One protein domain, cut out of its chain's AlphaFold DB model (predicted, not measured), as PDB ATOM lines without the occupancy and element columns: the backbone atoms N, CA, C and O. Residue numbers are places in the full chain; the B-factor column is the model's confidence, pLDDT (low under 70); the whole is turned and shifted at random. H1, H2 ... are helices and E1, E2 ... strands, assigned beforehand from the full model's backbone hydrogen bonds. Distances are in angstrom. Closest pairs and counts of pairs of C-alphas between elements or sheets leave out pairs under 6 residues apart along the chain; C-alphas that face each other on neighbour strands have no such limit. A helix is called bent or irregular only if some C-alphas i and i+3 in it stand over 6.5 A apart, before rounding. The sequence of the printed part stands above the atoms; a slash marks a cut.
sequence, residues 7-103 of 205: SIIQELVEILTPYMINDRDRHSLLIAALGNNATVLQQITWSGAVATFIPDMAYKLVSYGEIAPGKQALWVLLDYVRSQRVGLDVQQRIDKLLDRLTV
ATOM      1  N   SER A   7     -31.369   7.326  39.209       90.25
ATOM      2  CA  SER A   7     -31.672   8.460  38.331       90.25
ATOM      3  C   SER A   7     -32.990   8.265  37.578       90.25
ATOM      4  O   SER A   7     -33.737   9.223  37.416       90.25
ATOM      5  N   ILE A   8     -33.322   7.031  37.171       91.69
ATOM      6  CA  ILE A   8     -34.632   6.712  36.578       91.69
ATOM      7  C   ILE A   8     -35.732   6.953  37.608       91.69
ATOM      8  O   ILE A   8     -36.734   7.587  37.299       91.69
ATOM      9  N   ILE A   9     -35.541   6.478  38.840       94.25
ATOM     10  CA  ILE A   9     -36.526   6.655  39.910       94.25
ATOM     11  C   ILE A   9     -36.766   8.137  40.211       94.25
ATOM     12  O   ILE A   9     -37.919   8.547  40.328       94.25
ATOM     13  N   GLN A  10     -35.708   8.943  40.314       93.75
ATOM     14  CA  GLN A  10     -35.850  10.378  40.552       93.75
ATOM     15  C   GLN A  10     -36.644  11.059  39.430       93.75
ATOM     16  O   GLN A  10     -37.585  11.802  39.699       93.75
ATOM     17  N   GLU A  11     -36.318  10.747  38.180       93.75
ATOM     18  CA  GLU A  11     -36.999  11.306  37.014       93.75
ATOM     19  C   GLU A  11     -38.489  10.911  36.977       93.75
ATOM     20  O   GLU A  11     -39.357  11.746  36.721       93.75
ATOM     21  N   LEU A  12     -38.808   9.654  37.310       94.94
ATOM     22  CA  LEU A  12     -40.190   9.183  37.446       94.94
ATOM     23  C   LEU A  12     -40.951   9.957  38.523       94.94
ATOM     24  O   LEU A  12     -42.104  10.325  38.308       94.94
ATOM     25  N   VAL A  13     -40.318  10.211  39.672       95.31
ATOM     26  CA  VAL A  13     -40.925  11.003  40.749       95.31
ATOM     27  C   VAL A  13     -41.256  12.403  40.247       95.31
ATOM     28  O   VAL A  13     -42.389  12.850  40.417       95.31
ATOM     29  N   GLU A  14     -40.318  13.081  39.594       94.44
ATOM     30  CA  GLU A  14     -40.522  14.446  39.105       94.44
ATOM     31  C   GLU A  14     -41.638  14.538  38.054       94.44
ATOM     32  O   GLU A  14     -42.487  15.426  38.134       94.44
ATOM     33  N   ILE A  15     -41.680  13.599  37.104       94.69
ATOM     34  CA  ILE A  15     -42.666  13.597  36.015       94.69
ATOM     35  C   ILE A  15     -44.061  13.205  36.505       94.69
ATOM     36  O   ILE A  15     -45.051  13.787  36.063       94.69
ATOM     37  N   LEU A  16     -44.167  12.211  37.391       95.25
ATOM     38  CA  LEU A  16     -45.458  11.638  37.778       95.25
ATOM     39  C   LEU A  16     -46.110  12.351  38.968       95.25
ATOM     40  O   LEU A  16     -47.331  12.283  39.110       95.25
ATOM     41  N   THR A  17     -45.338  13.068  39.793       95.25
ATOM     42  CA  THR A  17     -45.853  13.788  40.975       95.25
ATOM     43  C   THR A  17     -47.082  14.661  40.685       95.25
ATOM     44  O   THR A  17     -48.057  14.542  41.434       95.25
ATOM     45  N   PRO A  18     -47.122  15.479  39.610       93.62
ATOM     46  CA  PRO A  18     -48.281  16.324  39.311       93.62
ATOM     47  C   PRO A  18     -49.588  15.549  39.087       93.62
ATOM     48  O   PRO A  18     -50.665  16.119  39.234       93.62
ATOM     49  N   TYR A  19     -49.502  14.261  38.749       92.31
ATOM     50  CA  TYR A  19     -50.640  13.403  38.411       92.31
ATOM     51  C   TYR A  19     -51.017  12.424  39.529       92.31
ATOM     52  O   TYR A  19     -51.952  11.645  39.376       92.31
ATOM     53  N   MET A  20     -50.269  12.414  40.636       93.69
ATOM     54  CA  MET A  20     -50.366  11.388  41.682       93.69
ATOM     55  C   MET A  20     -50.483  11.984  43.089       93.69
ATOM     56  O   MET A  20     -50.110  11.342  44.074       93.69
ATOM     57  N   ILE A  21     -51.010  13.209  43.191       91.69
ATOM     58  CA  ILE A  21     -51.073  13.993  44.434       91.69
ATOM     59  C   ILE A  21     -51.804  13.225  45.540       91.69
ATOM     60  O   ILE A  21     -51.313  13.145  46.666       91.69
ATOM     61  N   ASN A  22     -52.948  12.622  45.216       91.62
ATOM     62  CA  ASN A  22     -53.766  11.855  46.151       91.62
ATOM     63  C   ASN A  22     -54.156  10.482  45.578       91.62
ATOM     64  O   ASN A  22     -53.991  10.208  44.390       91.62
ATOM     65  N   ASP A  23     -54.705   9.627  46.439       93.06
ATOM     66  CA  ASP A  23     -55.087   8.250  46.113       93.06
ATOM     67  C   ASP A  23     -56.088   8.166  44.953       93.06
ATOM     68  O   ASP A  23     -56.001   7.260  44.122       93.06
ATOM     69  N   ARG A  24     -57.004   9.137  44.842       94.12
ATOM     70  CA  ARG A  24     -57.982   9.197  43.749       94.12
ATOM     71  C   ARG A  24     -57.301   9.460  42.408       94.12
ATOM     72  O   ARG A  24     -57.619   8.776  41.436       94.12
ATOM     73  N   ASP A  25     -56.370  10.409  42.355       94.25
ATOM     74  CA  ASP A  25     -55.633  10.745  41.132       94.25
ATOM     75  C   ASP A  25     -54.755   9.570  40.685       94.25
ATOM     76  O   ASP A  25     -54.782   9.180  39.517       94.25
ATOM     77  N   ARG A  26     -54.070   8.923  41.642       95.44
ATOM     78  CA  ARG A  26     -53.276   7.704  41.407       95.44
ATOM     79  C   ARG A  26     -54.125   6.602  40.783       95.44
ATOM     80  O   ARG A  26     -53.735   6.036  39.763       95.44
ATOM     81  N   HIS A  27     -55.287   6.318  41.378       94.75
ATOM     82  CA  HIS A  27     -56.227   5.326  40.859       94.75
ATOM     83  C   HIS A  27     -56.684   5.676  39.451       94.75
ATOM     84  O   HIS A  27     -56.598   4.837  38.558       94.75
ATOM     85  N   SER A  28     -57.149   6.910  39.253       94.56
ATOM     86  CA  SER A  28     -57.672   7.361  37.967       94.56
ATOM     87  C   SER A  28     -56.629   7.224  36.861       94.56
ATOM     88  O   SER A  28     -56.945   6.719  35.786       94.56
ATOM     89  N   LEU A  29     -55.386   7.636  37.123       95.44
ATOM     90  CA  LEU A  29     -54.307   7.574  36.145       95.44
ATOM     91  C   LEU A  29     -53.921   6.129  35.812       95.44
ATOM     92  O   LEU A  29     -53.858   5.762  34.641       95.44
ATOM     93  N   LEU A  30     -53.673   5.303  36.832       96.19
ATOM     94  CA  LEU A  30     -53.195   3.934  36.632       96.19
ATOM     95  C   LEU A  30     -54.257   3.042  35.985       96.19
ATOM     96  O   LEU A  30     -53.927   2.232  35.123       96.19
ATOM     97  N   ILE A  31     -55.531   3.229  36.333       95.44
ATOM     98  CA  ILE A  31     -56.645   2.555  35.660       95.44
ATOM     99  C   ILE A  31     -56.745   2.989  34.199       95.44
ATOM    100  O   ILE A  31     -56.933   2.143  33.325       95.44
ATOM    101  N   ALA A  32     -56.625   4.289  33.921       93.25
ATOM    102  CA  ALA A  32     -56.734   4.786  32.557       93.25
ATOM    103  C   ALA A  32     -55.572   4.310  31.671       93.25
ATOM    104  O   ALA A  32     -55.787   4.021  30.495       93.25
ATOM    105  N   ALA A  33     -54.371   4.180  32.239       94.25
ATOM    106  CA  ALA A  33     -53.197   3.691  31.528       94.25
ATOM    107  C   ALA A  33     -53.202   2.166  31.328       94.25
ATOM    108  O   ALA A  33     -52.947   1.685  30.227       94.25
ATOM    109  N   LEU A  34     -53.473   1.394  32.385       93.88
ATOM    110  CA  LEU A  34     -53.270  -0.063  32.397       93.88
ATOM    111  C   LEU A  34     -54.557  -0.858  32.128       93.88
ATOM    112  O   LEU A  34     -54.501  -2.046  31.816       93.88
ATOM    113  N   GLY A  35     -55.715  -0.204  32.231       91.94
ATOM    114  CA  GLY A  35     -57.031  -0.824  32.157       91.94
ATOM    115  C   GLY A  35     -57.509  -1.372  33.505       91.94
ATOM    116  O   GLY A  35     -56.730  -1.819  34.342       91.94
ATOM    117  N   ASN A  36     -58.833  -1.393  33.694       87.62
ATOM    118  CA  ASN A  36     -59.489  -1.808  34.946       87.62
ATOM    119  C   ASN A  36     -59.145  -3.230  35.422       87.62
ATOM    120  O   ASN A  36     -59.285  -3.525  36.605       87.62
ATOM    121  N   ASN A  37     -58.722  -4.111  34.514       84.81
ATOM    122  CA  ASN A  37     -58.531  -5.535  34.795       84.81
ATOM    123  C   ASN A  37     -57.055  -5.930  34.957       84.81
ATOM    124  O   ASN A  37     -56.756  -7.119  35.069       84.81
ATOM    125  N   ALA A  38     -56.123  -4.972  34.948       88.56
ATOM    126  CA  ALA A  38     -54.710  -5.279  35.119       88.56
ATOM    127  C   ALA A  38     -54.441  -5.761  36.556       88.56
ATOM    128  O   ALA A  38     -54.590  -5.009  37.519       88.56
ATOM    129  N   THR A  39     -54.020  -7.017  36.714       91.94
ATOM    130  CA  THR A  39     -53.806  -7.641  38.035       91.94
ATOM    131  C   THR A  39     -52.692  -6.965  38.833       91.94
ATOM    132  O   THR A  39     -52.726  -6.984  40.061       91.94
ATOM    133  N   VAL A  40     -51.761  -6.273  38.166       93.12
ATOM    134  CA  VAL A  40     -50.744  -5.436  38.823       93.12
ATOM    135  C   VAL A  40     -51.351  -4.356  39.725       93.12
ATOM    136  O   VAL A  40     -50.768  -4.025  40.753       93.12
ATOM    137  N   LEU A  41     -52.558  -3.862  39.416       93.88
ATOM    138  CA  LEU A  41     -53.262  -2.871  40.239       93.88
ATOM    139  C   LEU A  41     -53.598  -3.407  41.640       93.88
ATOM    140  O   LEU A  41     -53.694  -2.629  42.586       93.88
ATOM    141  N   GLN A  42     -53.732  -4.729  41.794       93.12
ATOM    142  CA  GLN A  42     -53.984  -5.382  43.084       93.12
ATOM    143  C   GLN A  42     -52.725  -5.452  43.960       93.12
ATOM    144  O   GLN A  42     -52.824  -5.682  45.162       93.12
ATOM    145  N   GLN A  43     -51.542  -5.255  43.371       93.38
ATOM    146  CA  GLN A  43     -50.258  -5.273  44.077       93.38
ATOM    147  C   GLN A  43     -49.849  -3.875  44.569       93.38
ATOM    148  O   GLN A  43     -48.931  -3.739  45.382       93.38
ATOM    149  N   ILE A  44     -50.511  -2.822  44.082       94.06
ATOM    150  CA  ILE A  44     -50.193  -1.436  44.421       94.06
ATOM    151  C   ILE A  44     -50.756  -1.086  45.801       94.06
ATOM    152  O   ILE A  44     -51.920  -1.329  46.111       94.06
ATOM    153  N   THR A  45     -49.908  -0.473  46.625       93.06
ATOM    154  CA  THR A  45     -50.327   0.139  47.885       93.06
ATOM    155  C   THR A  45     -50.697   1.583  47.585       93.06
ATOM    156  O   THR A  45     -49.828   2.394  47.293       93.06
ATOM    157  N   TRP A  46     -51.992   1.888  47.593       92.12
ATOM    158  CA  TRP A  46     -52.516   3.164  47.092       92.12
ATOM    159  C   TRP A  46     -52.239   4.365  47.997       92.12
ATOM    160  O   TRP A  46     -52.187   5.493  47.511       92.12
ATOM    161  N   SER A  47     -52.026   4.109  49.286       88.50
ATOM    162  CA  SER A  47     -51.809   5.119  50.313       88.50
ATOM    163  C   SER A  47     -50.333   5.501  50.468       88.50
ATOM    164  O   SER A  47     -49.423   4.827  49.985       88.50
ATOM    165  N   GLY A  48     -50.088   6.601  51.182       89.56
ATOM    166  CA  GLY A  48     -48.745   7.064  51.539       89.56
ATOM    167  C   GLY A  48     -48.292   8.307  50.774       89.56
ATOM    168  O   GLY A  48     -49.015   8.864  49.940       89.56
ATOM    169  N   ALA A  49     -47.086   8.772  51.100       92.50
ATOM    170  CA  ALA A  49     -46.502   9.966  50.499       92.50
ATOM    171  C   ALA A  49     -46.120   9.724  49.032       92.50
ATOM    172  O   ALA A  49     -45.668   8.639  48.670       92.50
ATOM    173  N   VAL A  50     -46.239  10.753  48.189       91.75
ATOM    174  CA  VAL A  50     -45.946  10.656  46.745       91.75
ATOM    175  C   VAL A  50     -44.505  10.197  46.490       91.75
ATOM    176  O   VAL A  50     -44.275   9.300  45.680       91.75
ATOM    177  N   ALA A  51     -43.556  10.741  47.256       89.38
ATOM    178  CA  ALA A  51     -42.134  10.416  47.161       89.38
ATOM    179  C   ALA A  51     -41.814   8.939  47.454       89.38
ATOM    180  O   ALA A  51     -40.805   8.431  46.981       89.38
ATOM    181  N   THR A  52     -42.665   8.246  48.216       92.31
ATOM    182  CA  THR A  52     -42.529   6.807  48.493       92.31
ATOM    183  C   THR A  52     -43.414   5.955  47.587       92.31
ATOM    184  O   THR A  52     -43.034   4.845  47.229       92.31
ATOM    185  N   PHE A  53     -44.569   6.487  47.179       95.75
ATOM    186  CA  PHE A  53     -45.532   5.794  46.331       95.75
ATOM    187  C   PHE A  53     -44.976   5.553  44.925       95.75
ATOM    188  O   PHE A  53     -45.027   4.427  44.438       95.75
ATOM    189  N   ILE A  54     -44.428   6.587  44.273       96.25
ATOM    190  CA  ILE A  54     -43.966   6.480  42.881       96.25
ATOM    191  C   ILE A  54     -42.848   5.432  42.731       96.25
ATOM    192  O   ILE A  54     -42.979   4.587  41.844       96.25
ATOM    193  N   PRO A  55     -41.796   5.406  43.578       95.50
ATOM    194  CA  PRO A  55     -40.783   4.358  43.500       95.50
ATOM    195  C   PRO A  55     -41.350   2.951  43.717       95.50
ATOM    196  O   PRO A  55     -41.070   2.064  42.915       95.50
ATOM    197  N   ASP A  56     -42.169   2.742  44.756       95.50
ATOM    198  CA  ASP A  56     -42.780   1.434  45.051       95.50
ATOM    199  C   ASP A  56     -43.641   0.935  43.880       95.50
ATOM    200  O   ASP A  56     -43.478  -0.190  43.401       95.50
ATOM    201  N   MET A  57     -44.498   1.810  43.354       96.62
ATOM    202  CA  MET A  57     -45.331   1.532  42.191       96.62
ATOM    203  C   MET A  57     -44.482   1.200  40.957       96.62
ATOM    204  O   MET A  57     -44.741   0.193  40.298       96.62
ATOM    205  N   ALA A  58     -43.431   1.974  40.672       95.25
ATOM    206  CA  ALA A  58     -42.557   1.730  39.526       95.25
ATOM    207  C   ALA A  58     -41.874   0.354  39.604       95.25
ATOM    208  O   ALA A  58     -41.860  -0.380  38.613       95.25
ATOM    209  N   TYR A  59     -41.374  -0.045  40.781       93.88
ATOM    210  CA  TYR A  59     -40.794  -1.377  40.976       93.88
ATOM    211  C   TYR A  59     -41.816  -2.494  40.771       93.88
ATOM    212  O   TYR A  59     -41.485  -3.509  40.154       93.88
ATOM    213  N   LYS A  60     -43.056  -2.314  41.234       94.69
ATOM    214  CA  LYS A  60     -44.140  -3.284  41.021       94.69
ATOM    215  C   LYS A  60     -44.500  -3.416  39.542       94.69
ATOM    216  O   LYS A  60     -44.589  -4.535  39.048       94.69
ATOM    217  N   LEU A  61     -44.611  -2.306  38.809       94.00
ATOM    218  CA  LEU A  61     -44.867  -2.326  37.363       94.00
ATOM    219  C   LEU A  61     -43.731  -2.999  36.578       94.00
ATOM    220  O   LEU A  61     -43.982  -3.757  35.642       94.00
ATOM    221  N   VAL A  62     -42.476  -2.756  36.958       91.25
ATOM    222  CA  VAL A  62     -41.324  -3.423  36.333       91.25
ATOM    223  C   VAL A  62     -41.286  -4.912  36.658       91.25
ATOM    224  O   VAL A  62     -41.070  -5.718  35.755       91.25
ATOM    225  N   SER A  63     -41.538  -5.282  37.914       89.62
ATOM    226  CA  SER A  63     -41.543  -6.683  38.361       89.62
ATOM    227  C   SER A  63     -42.684  -7.486  37.741       89.62
ATOM    228  O   SER A  63     -42.523  -8.670  37.470       89.62
ATOM    229  N   TYR A  64     -43.820  -6.837  37.486       90.00
ATOM    230  CA  TYR A  64     -44.953  -7.436  36.791       90.00
ATOM    231  C   TYR A  64     -44.636  -7.775  35.326       90.00
ATOM    232  O   TYR A  64     -45.139  -8.762  34.795       90.00
ATOM    233  N   GLY A  65     -43.779  -6.983  34.676       88.62
ATOM    234  CA  GLY A  65     -43.414  -7.183  33.278       88.62
ATOM    235  C   GLY A  65     -44.482  -6.643  32.332       88.62
ATOM    236  O   GLY A  65     -44.694  -5.430  32.269       88.62
ATOM    237  N   GLU A  66     -45.117  -7.528  31.569       88.31
ATOM    238  CA  GLU A  66     -46.027  -7.171  30.480       88.31
ATOM    239  C   GLU A  66     -47.503  -7.280  30.869       88.31
ATOM    240  O   GLU A  66     -47.943  -8.286  31.421       88.31
ATOM    241  N   ILE A  67     -48.294  -6.256  30.536       83.38
ATOM    242  CA  ILE A  67     -49.766  -6.296  30.665       83.38
ATOM    243  C   ILE A  67     -50.451  -6.895  29.431       83.38
ATOM    244  O   ILE A  67     -51.606  -7.304  29.500       83.38
ATOM    245  N   ALA A  68     -49.740  -6.938  28.307       76.31
ATOM    246  CA  ALA A  68     -50.096  -7.598  27.056       76.31
ATOM    247  C   ALA A  68     -48.796  -7.841  26.265       76.31
ATOM    248  O   ALA A  68     -47.820  -7.147  26.551       76.31
ATOM    249  N   PRO A  69     -48.770  -8.747  25.268       75.00
ATOM    250  CA  PRO A  69     -47.558  -9.026  24.493       75.00
ATOM    251  C   PRO A  69     -46.891  -7.747  23.969       75.00
ATOM    252  O   PRO A  69     -47.539  -6.950  23.283       75.00
ATOM    253  N   GLY A  70     -45.625  -7.532  24.340       75.12
ATOM    254  CA  GLY A  70     -44.828  -6.359  23.957       75.12
ATOM    255  C   GLY A  70     -45.198  -5.053  24.674       75.12
ATOM    256  O   GLY A  70     -44.700  -3.986  24.328       75.12
ATOM    257  N   LYS A  71     -46.087  -5.094  25.676       80.81
ATOM    258  CA  LYS A  71     -46.540  -3.918  26.435       80.81
ATOM    259  C   LYS A  71     -46.107  -4.008  27.891       80.81
ATOM    260  O   LYS A  71     -46.868  -4.453  28.754       80.81
ATOM    261  N   GLN A  72     -44.891  -3.550  28.176       90.31
ATOM    262  CA  GLN A  72     -44.376  -3.463  29.543       90.31
ATOM    263  C   GLN A  72     -45.174  -2.431  30.365       90.31
ATOM    264  O   GLN A  72     -45.457  -1.332  29.898       90.31
ATOM    265  N   ALA A  73     -45.550  -2.774  31.597       92.44
ATOM    266  CA  ALA A  73     -46.513  -1.997  32.382       92.44
ATOM    267  C   ALA A  73     -46.065  -0.551  32.691       92.44
ATOM    268  O   ALA A  73     -46.863   0.379  32.590       92.44
ATOM    269  N   LEU A  74     -44.790  -0.345  33.044       94.06
ATOM    270  CA  LEU A  74     -44.240   0.992  33.316       94.06
ATOM    271  C   LEU A  74     -44.135   1.819  32.026       94.06
ATOM    272  O   LEU A  74     -44.459   3.003  32.033       94.06
ATOM    273  N   TRP A  75     -43.747   1.185  30.920       92.12
ATOM    274  CA  TRP A  75     -43.732   1.791  29.593       92.12
ATOM    275  C   TRP A  75     -45.128   2.292  29.209       92.12
ATOM    276  O   TRP A  75     -45.277   3.452  28.840       92.12
ATOM    277  N   VAL A  76     -46.168   1.467  29.390       92.12
ATOM    278  CA  VAL A  76     -47.560   1.841  29.077       92.12
ATOM    279  C   VAL A  76     -48.029   3.028  29.915       92.12
ATOM    280  O   VAL A  76     -48.689   3.923  29.390       92.12
ATOM    281  N   LEU A  77     -47.673   3.073  31.203       95.44
ATOM    282  CA  LEU A  77     -47.974   4.230  32.049       95.44
ATOM    283  C   LEU A  77     -47.330   5.512  31.505       95.44
ATOM    284  O   LEU A  77     -47.991   6.545  31.417       95.44
ATOM    285  N   LEU A  78     -46.052   5.450  31.143       94.25
ATOM    286  CA  LEU A  78     -45.317   6.609  30.644       94.25
ATOM    287  C   LEU A  78     -45.821   7.074  29.277       94.25
ATOM    288  O   LEU A  78     -46.016   8.273  29.091       94.25
ATOM    289  N   ASP A  79     -46.104   6.153  28.356       91.25
ATOM    290  CA  ASP A  79     -46.698   6.482  27.057       91.25
ATOM    291  C   ASP A  79     -48.097   7.098  27.221       91.25
ATOM    292  O   ASP A  79     -48.429   8.099  26.581       91.25
ATOM    293  N   TYR A  80     -48.889   6.599  28.178       93.19
ATOM    294  CA  TYR A  80     -50.170   7.211  28.522       93.19
ATOM    295  C   TYR A  80     -50.001   8.651  29.022       93.19
ATOM    296  O   TYR A  80     -50.687   9.544  28.521       93.19
ATOM    297  N   VAL A  81     -49.085   8.906  29.965       93.12
ATOM    298  CA  VAL A  81     -48.816  10.261  30.487       93.12
ATOM    299  C   VAL A  81     -48.306  11.181  29.377       93.12
ATOM    300  O   VAL A  81     -48.787  12.302  29.248       93.12
ATOM    301  N   ARG A  82     -47.406  10.695  28.518       91.00
ATOM    302  CA  ARG A  82     -46.902  11.417  27.342       91.00
ATOM    303  C   ARG A  82     -48.011  11.813  26.368       91.00
ATOM    304  O   ARG A  82     -47.953  12.902  25.797       91.00
ATOM    305  N   SER A  83     -49.004  10.940  26.175       86.06
ATOM    306  CA  SER A  83     -50.154  11.185  25.294       86.06
ATOM    307  C   SER A  83     -51.143  12.217  25.848       86.06
ATOM    308  O   SER A  83     -51.968  12.748  25.099       86.06
ATOM    309  N   GLN A  84     -51.056  12.539  27.144       82.06
ATOM    310  CA  GLN A  84     -51.807  13.653  27.713       82.06
ATOM    311  C   GLN A  84     -51.291  14.979  27.142       82.06
ATOM    312  O   GLN A  84     -50.195  15.060  26.593       82.06
ATOM    313  N   ARG A  85     -52.072  16.058  27.277       75.06
ATOM    314  CA  ARG A  85     -51.644  17.422  26.903       75.06
ATOM    315  C   ARG A  85     -50.574  17.961  27.869       75.06
ATOM    316  O   ARG A  85     -50.793  18.954  28.558       75.06
ATOM    317  N   VAL A  86     -49.438  17.278  27.945       80.44
ATOM    318  CA  VAL A  86     -48.240  17.675  28.680       80.44
ATOM    319  C   VAL A  86     -47.442  18.705  27.876       80.44
ATOM    320  O   VAL A  86     -47.537  18.772  26.649       80.44
ATOM    321  N   GLY A  87     -46.655  19.530  28.565       79.56
ATOM    322  CA  GLY A  87     -45.724  20.447  27.905       79.56
ATOM    323  C   GLY A  87     -44.630  19.695  27.137       79.56
ATOM    324  O   GLY A  87     -44.261  18.581  27.507       79.56
ATOM    325  N   LEU A  88     -44.084  20.325  26.092       76.62
ATOM    326  CA  LEU A  88     -43.060  19.735  25.216       76.62
ATOM    327  C   LEU A  88     -41.824  19.230  25.984       76.62
ATOM    328  O   LEU A  88     -41.268  18.193  25.639       76.62
ATOM    329  N   ASP A  89     -41.427  19.935  27.045       81.25
ATOM    330  CA  ASP A  89     -40.311  19.546  27.917       81.25
ATOM    331  C   ASP A  89     -40.571  18.182  28.587       81.25
ATOM    332  O   ASP A  89     -39.781  17.246  28.475       81.25
ATOM    333  N   VAL A  90     -41.764  18.008  29.166       86.81
ATOM    334  CA  VAL A  90     -42.181  16.749  29.801       86.81
ATOM    335  C   VAL A  90     -42.255  15.610  28.780       86.81
ATOM    336  O   VAL A  90     -41.841  14.498  29.097       86.81
ATOM    337  N   GLN A  91     -42.705  15.871  27.546       84.50
ATOM    338  CA  GLN A  91     -42.690  14.854  26.483       84.50
ATOM    339  C   GLN A  91     -41.273  14.371  26.180       84.50
ATOM    340  O   GLN A  91     -41.040  13.168  26.158       84.50
ATOM    341  N   GLN A  92     -40.315  15.288  26.015       85.69
ATOM    342  CA  GLN A  92     -38.920  14.934  25.734       85.69
ATOM    343  C   GLN A  92     -38.266  14.166  26.887       85.69
ATOM    344  O   GLN A  92     -37.447  13.274  26.658       85.69
ATOM    345  N   ARG A  93     -38.609  14.507  28.133       90.56
ATOM    346  CA  ARG A  93     -38.145  13.777  29.319       90.56
ATOM    347  C   ARG A  93     -38.706  12.356  29.357       90.56
ATOM    348  O   ARG A  93     -37.952  11.414  29.598       90.56
ATOM    349  N   ILE A  94     -39.994  12.189  29.043       91.06
ATOM    350  CA  ILE A  94     -40.608  10.862  28.928       91.06
ATOM    351  C   ILE A  94     -39.982  10.067  27.778       91.06
ATOM    352  O   ILE A  94     -39.642   8.910  27.991       91.06
ATOM    353  N   ASP A  95     -39.749  10.669  26.611       87.38
ATOM    354  CA  ASP A  95     -39.101   9.998  25.472       87.38
ATOM    355  C   ASP A  95     -37.733   9.422  25.869       87.38
ATOM    356  O   ASP A  95     -37.471   8.236  25.678       87.38
ATOM    357  N   LYS A  96     -36.901  10.222  26.549       87.75
ATOM    358  CA  LYS A  96     -35.604   9.764  27.074       87.75
ATOM    359  C   LYS A  96     -35.740   8.635  28.094       87.75
ATOM    360  O   LYS A  96     -34.886   7.750  28.143       87.75
ATOM    361  N   LEU A  97     -36.765   8.670  28.947       89.69
ATOM    362  CA  LEU A  97     -37.033   7.576  29.879       89.69
ATOM    363  C   LEU A  97     -37.427   6.301  29.136       89.69
ATOM    364  O   LEU A  97     -36.881   5.244  29.444       89.69
ATOM    365  N   LEU A  98     -38.328   6.391  28.159       88.12
ATOM    366  CA  LEU A  98     -38.757   5.247  27.360       88.12
ATOM    367  C   LEU A  98     -37.566   4.611  26.633       88.12
ATOM    368  O   LEU A  98     -37.391   3.397  26.726       88.12
ATOM    369  N   ASP A  99     -36.682   5.408  26.030       85.12
ATOM    370  CA  ASP A  99     -35.461   4.908  25.385       85.12
ATOM    371  C   ASP A  99     -34.583   4.106  26.360       85.12
ATOM    372  O   ASP A  99     -34.129   3.005  26.049       85.12
ATOM    373  N   ARG A 100     -34.397   4.611  27.588       83.19
ATOM    374  CA  ARG A 100     -33.613   3.931  28.635       83.19
ATOM    375  C   ARG A 100     -34.272   2.649  29.136       83.19
ATOM    376  O   ARG A 100     -33.576   1.689  29.461       83.19
ATOM    377  N   LEU A 101     -35.601   2.626  29.203       77.31
ATOM    378  CA  LEU A 101     -36.385   1.458  29.608       77.31
ATOM    379  C   LEU A 101     -36.409   0.372  28.515       77.31
ATOM    380  O   LEU A 101     -36.599  -0.802  28.822       77.31
ATOM    381  N   THR A 102     -36.142   0.732  27.259       68.69
ATOM    382  CA  THR A 102     -36.169  -0.195  26.113       68.69
ATOM    383  C   THR A 102     -34.889  -1.053  26.003       68.69
ATOM    384  O   THR A 102     -34.883  -2.077  25.327       68.69
ATOM    385  N   VAL A 103     -33.821  -0.754  26.761       53.47
ATOM    386  CA  VAL A 103     -32.509  -1.454  26.708       53.47
ATOM    387  C   VAL A 103     -32.520  -2.864  27.355       53.47
ATOM    388  O   VAL A 103     -31.480  -3.465  27.604       53.47
TER     389      VAL A 103
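AT A GLANCE: This is residues 7 to 103 of the 205 residues of an uncharacterized protein of Calothrix sp. PCC 6303 (UniProt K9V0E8). A compact, rounded cluster of helices has H5 nearest its middle, with H2, H4 and H6 packed around H5 and H1 crossing H4 at a steep angle. H5 and H6 fold back on each other as a helical hairpin, while short H3 and the small strand E1 lie farther out. The printed part has 97 residues with six named helices and one named strand, in the order H1, H2, H3, H4, E1, H5, H6, and its class is mostly helix. The radius of gyration of the C-alphas is 12.3 A, and the spans are 31 by 31 by 25 A.

HOW THE PARTS SIT: H1, residues 7 to 19, is irregular, with C-alphas 15 and 18 at 7.1 A. H2, residues 23 to 34, and H1 only just touch, with 3 pairs of C-alphas within 8 A, and only at the corner; the closest C-alphas are those of Tyr 19 and Asp 25, 6.3 A apart. H4, residues 50 to 64, touches H1 at a steep tilt of 66 degrees, opposite ways, closest at the C-alphas of Val 13 and Ile 54, 5.9 A. H3, residues 39 to 42, only just touches residues 60 to 64 of H4, with 3 pairs within 8 A; the closest C-alphas are those of Val 40 and Tyr 64, 6.5 A. E1, residues 66 to 68, pairs with no named strand, but pairs antiparallel with residues 71 to 72. H5, residues 73 to 83, touches residues 30 to 34 of H2 about perpendicular at 82 degrees, closest at the C-alphas of Ala 33 and Leu 77, 5.3 A. H5 touches residues 58 to 64 of H4 at a steep tilt of 58 degrees, opposite ways, closest at the C-alphas of Leu 61 and Ala 73, 5.3 A. H6, residues 88 to 103, forms a hairpin with H5 at a shallow tilt of 23 degrees, opposite ways, closest at the C-alphas of Arg 82 and Gln 91, 5.5 A. Residues 90 to 97 of H6 only just touch H1, with 3 pairs within 8 A, closest at the C-alphas of Ile 15 and Val 90, 7.0 A. The helix packing is mostly crossed: of the 5 pairs of helices that touch, not only at the corner or at their ends, and that have a tilt, 1 is at a shallow tilt. Every O i to N i+4 pair is within hydrogen-bond range in H2 and H5, against 7 of 9 in H1, 10 of 11 in H4 and 11 of 12 in H6; H3 is too short for such a pair.

IN THESE COORDINATES: H1 begins at C-alpha 7 (-31.672, 8.460, 38.331) and is 19.6 A long. H2 is 16.1 A, H4 20.7 A and H5 15.4 A. H6 is 23.7 A and ends at C-alpha 103 (-32.509, -1.454, 26.708).

THE WHOLE: The C-alphas farthest apart are those of Gln 42 and Leu 88, 32.7 A. The printed part has no cut and no long link; residues 84 to 89 stand free. Mean pLDDT of the printed part is 89.8, with residues 102 to 103 under 70.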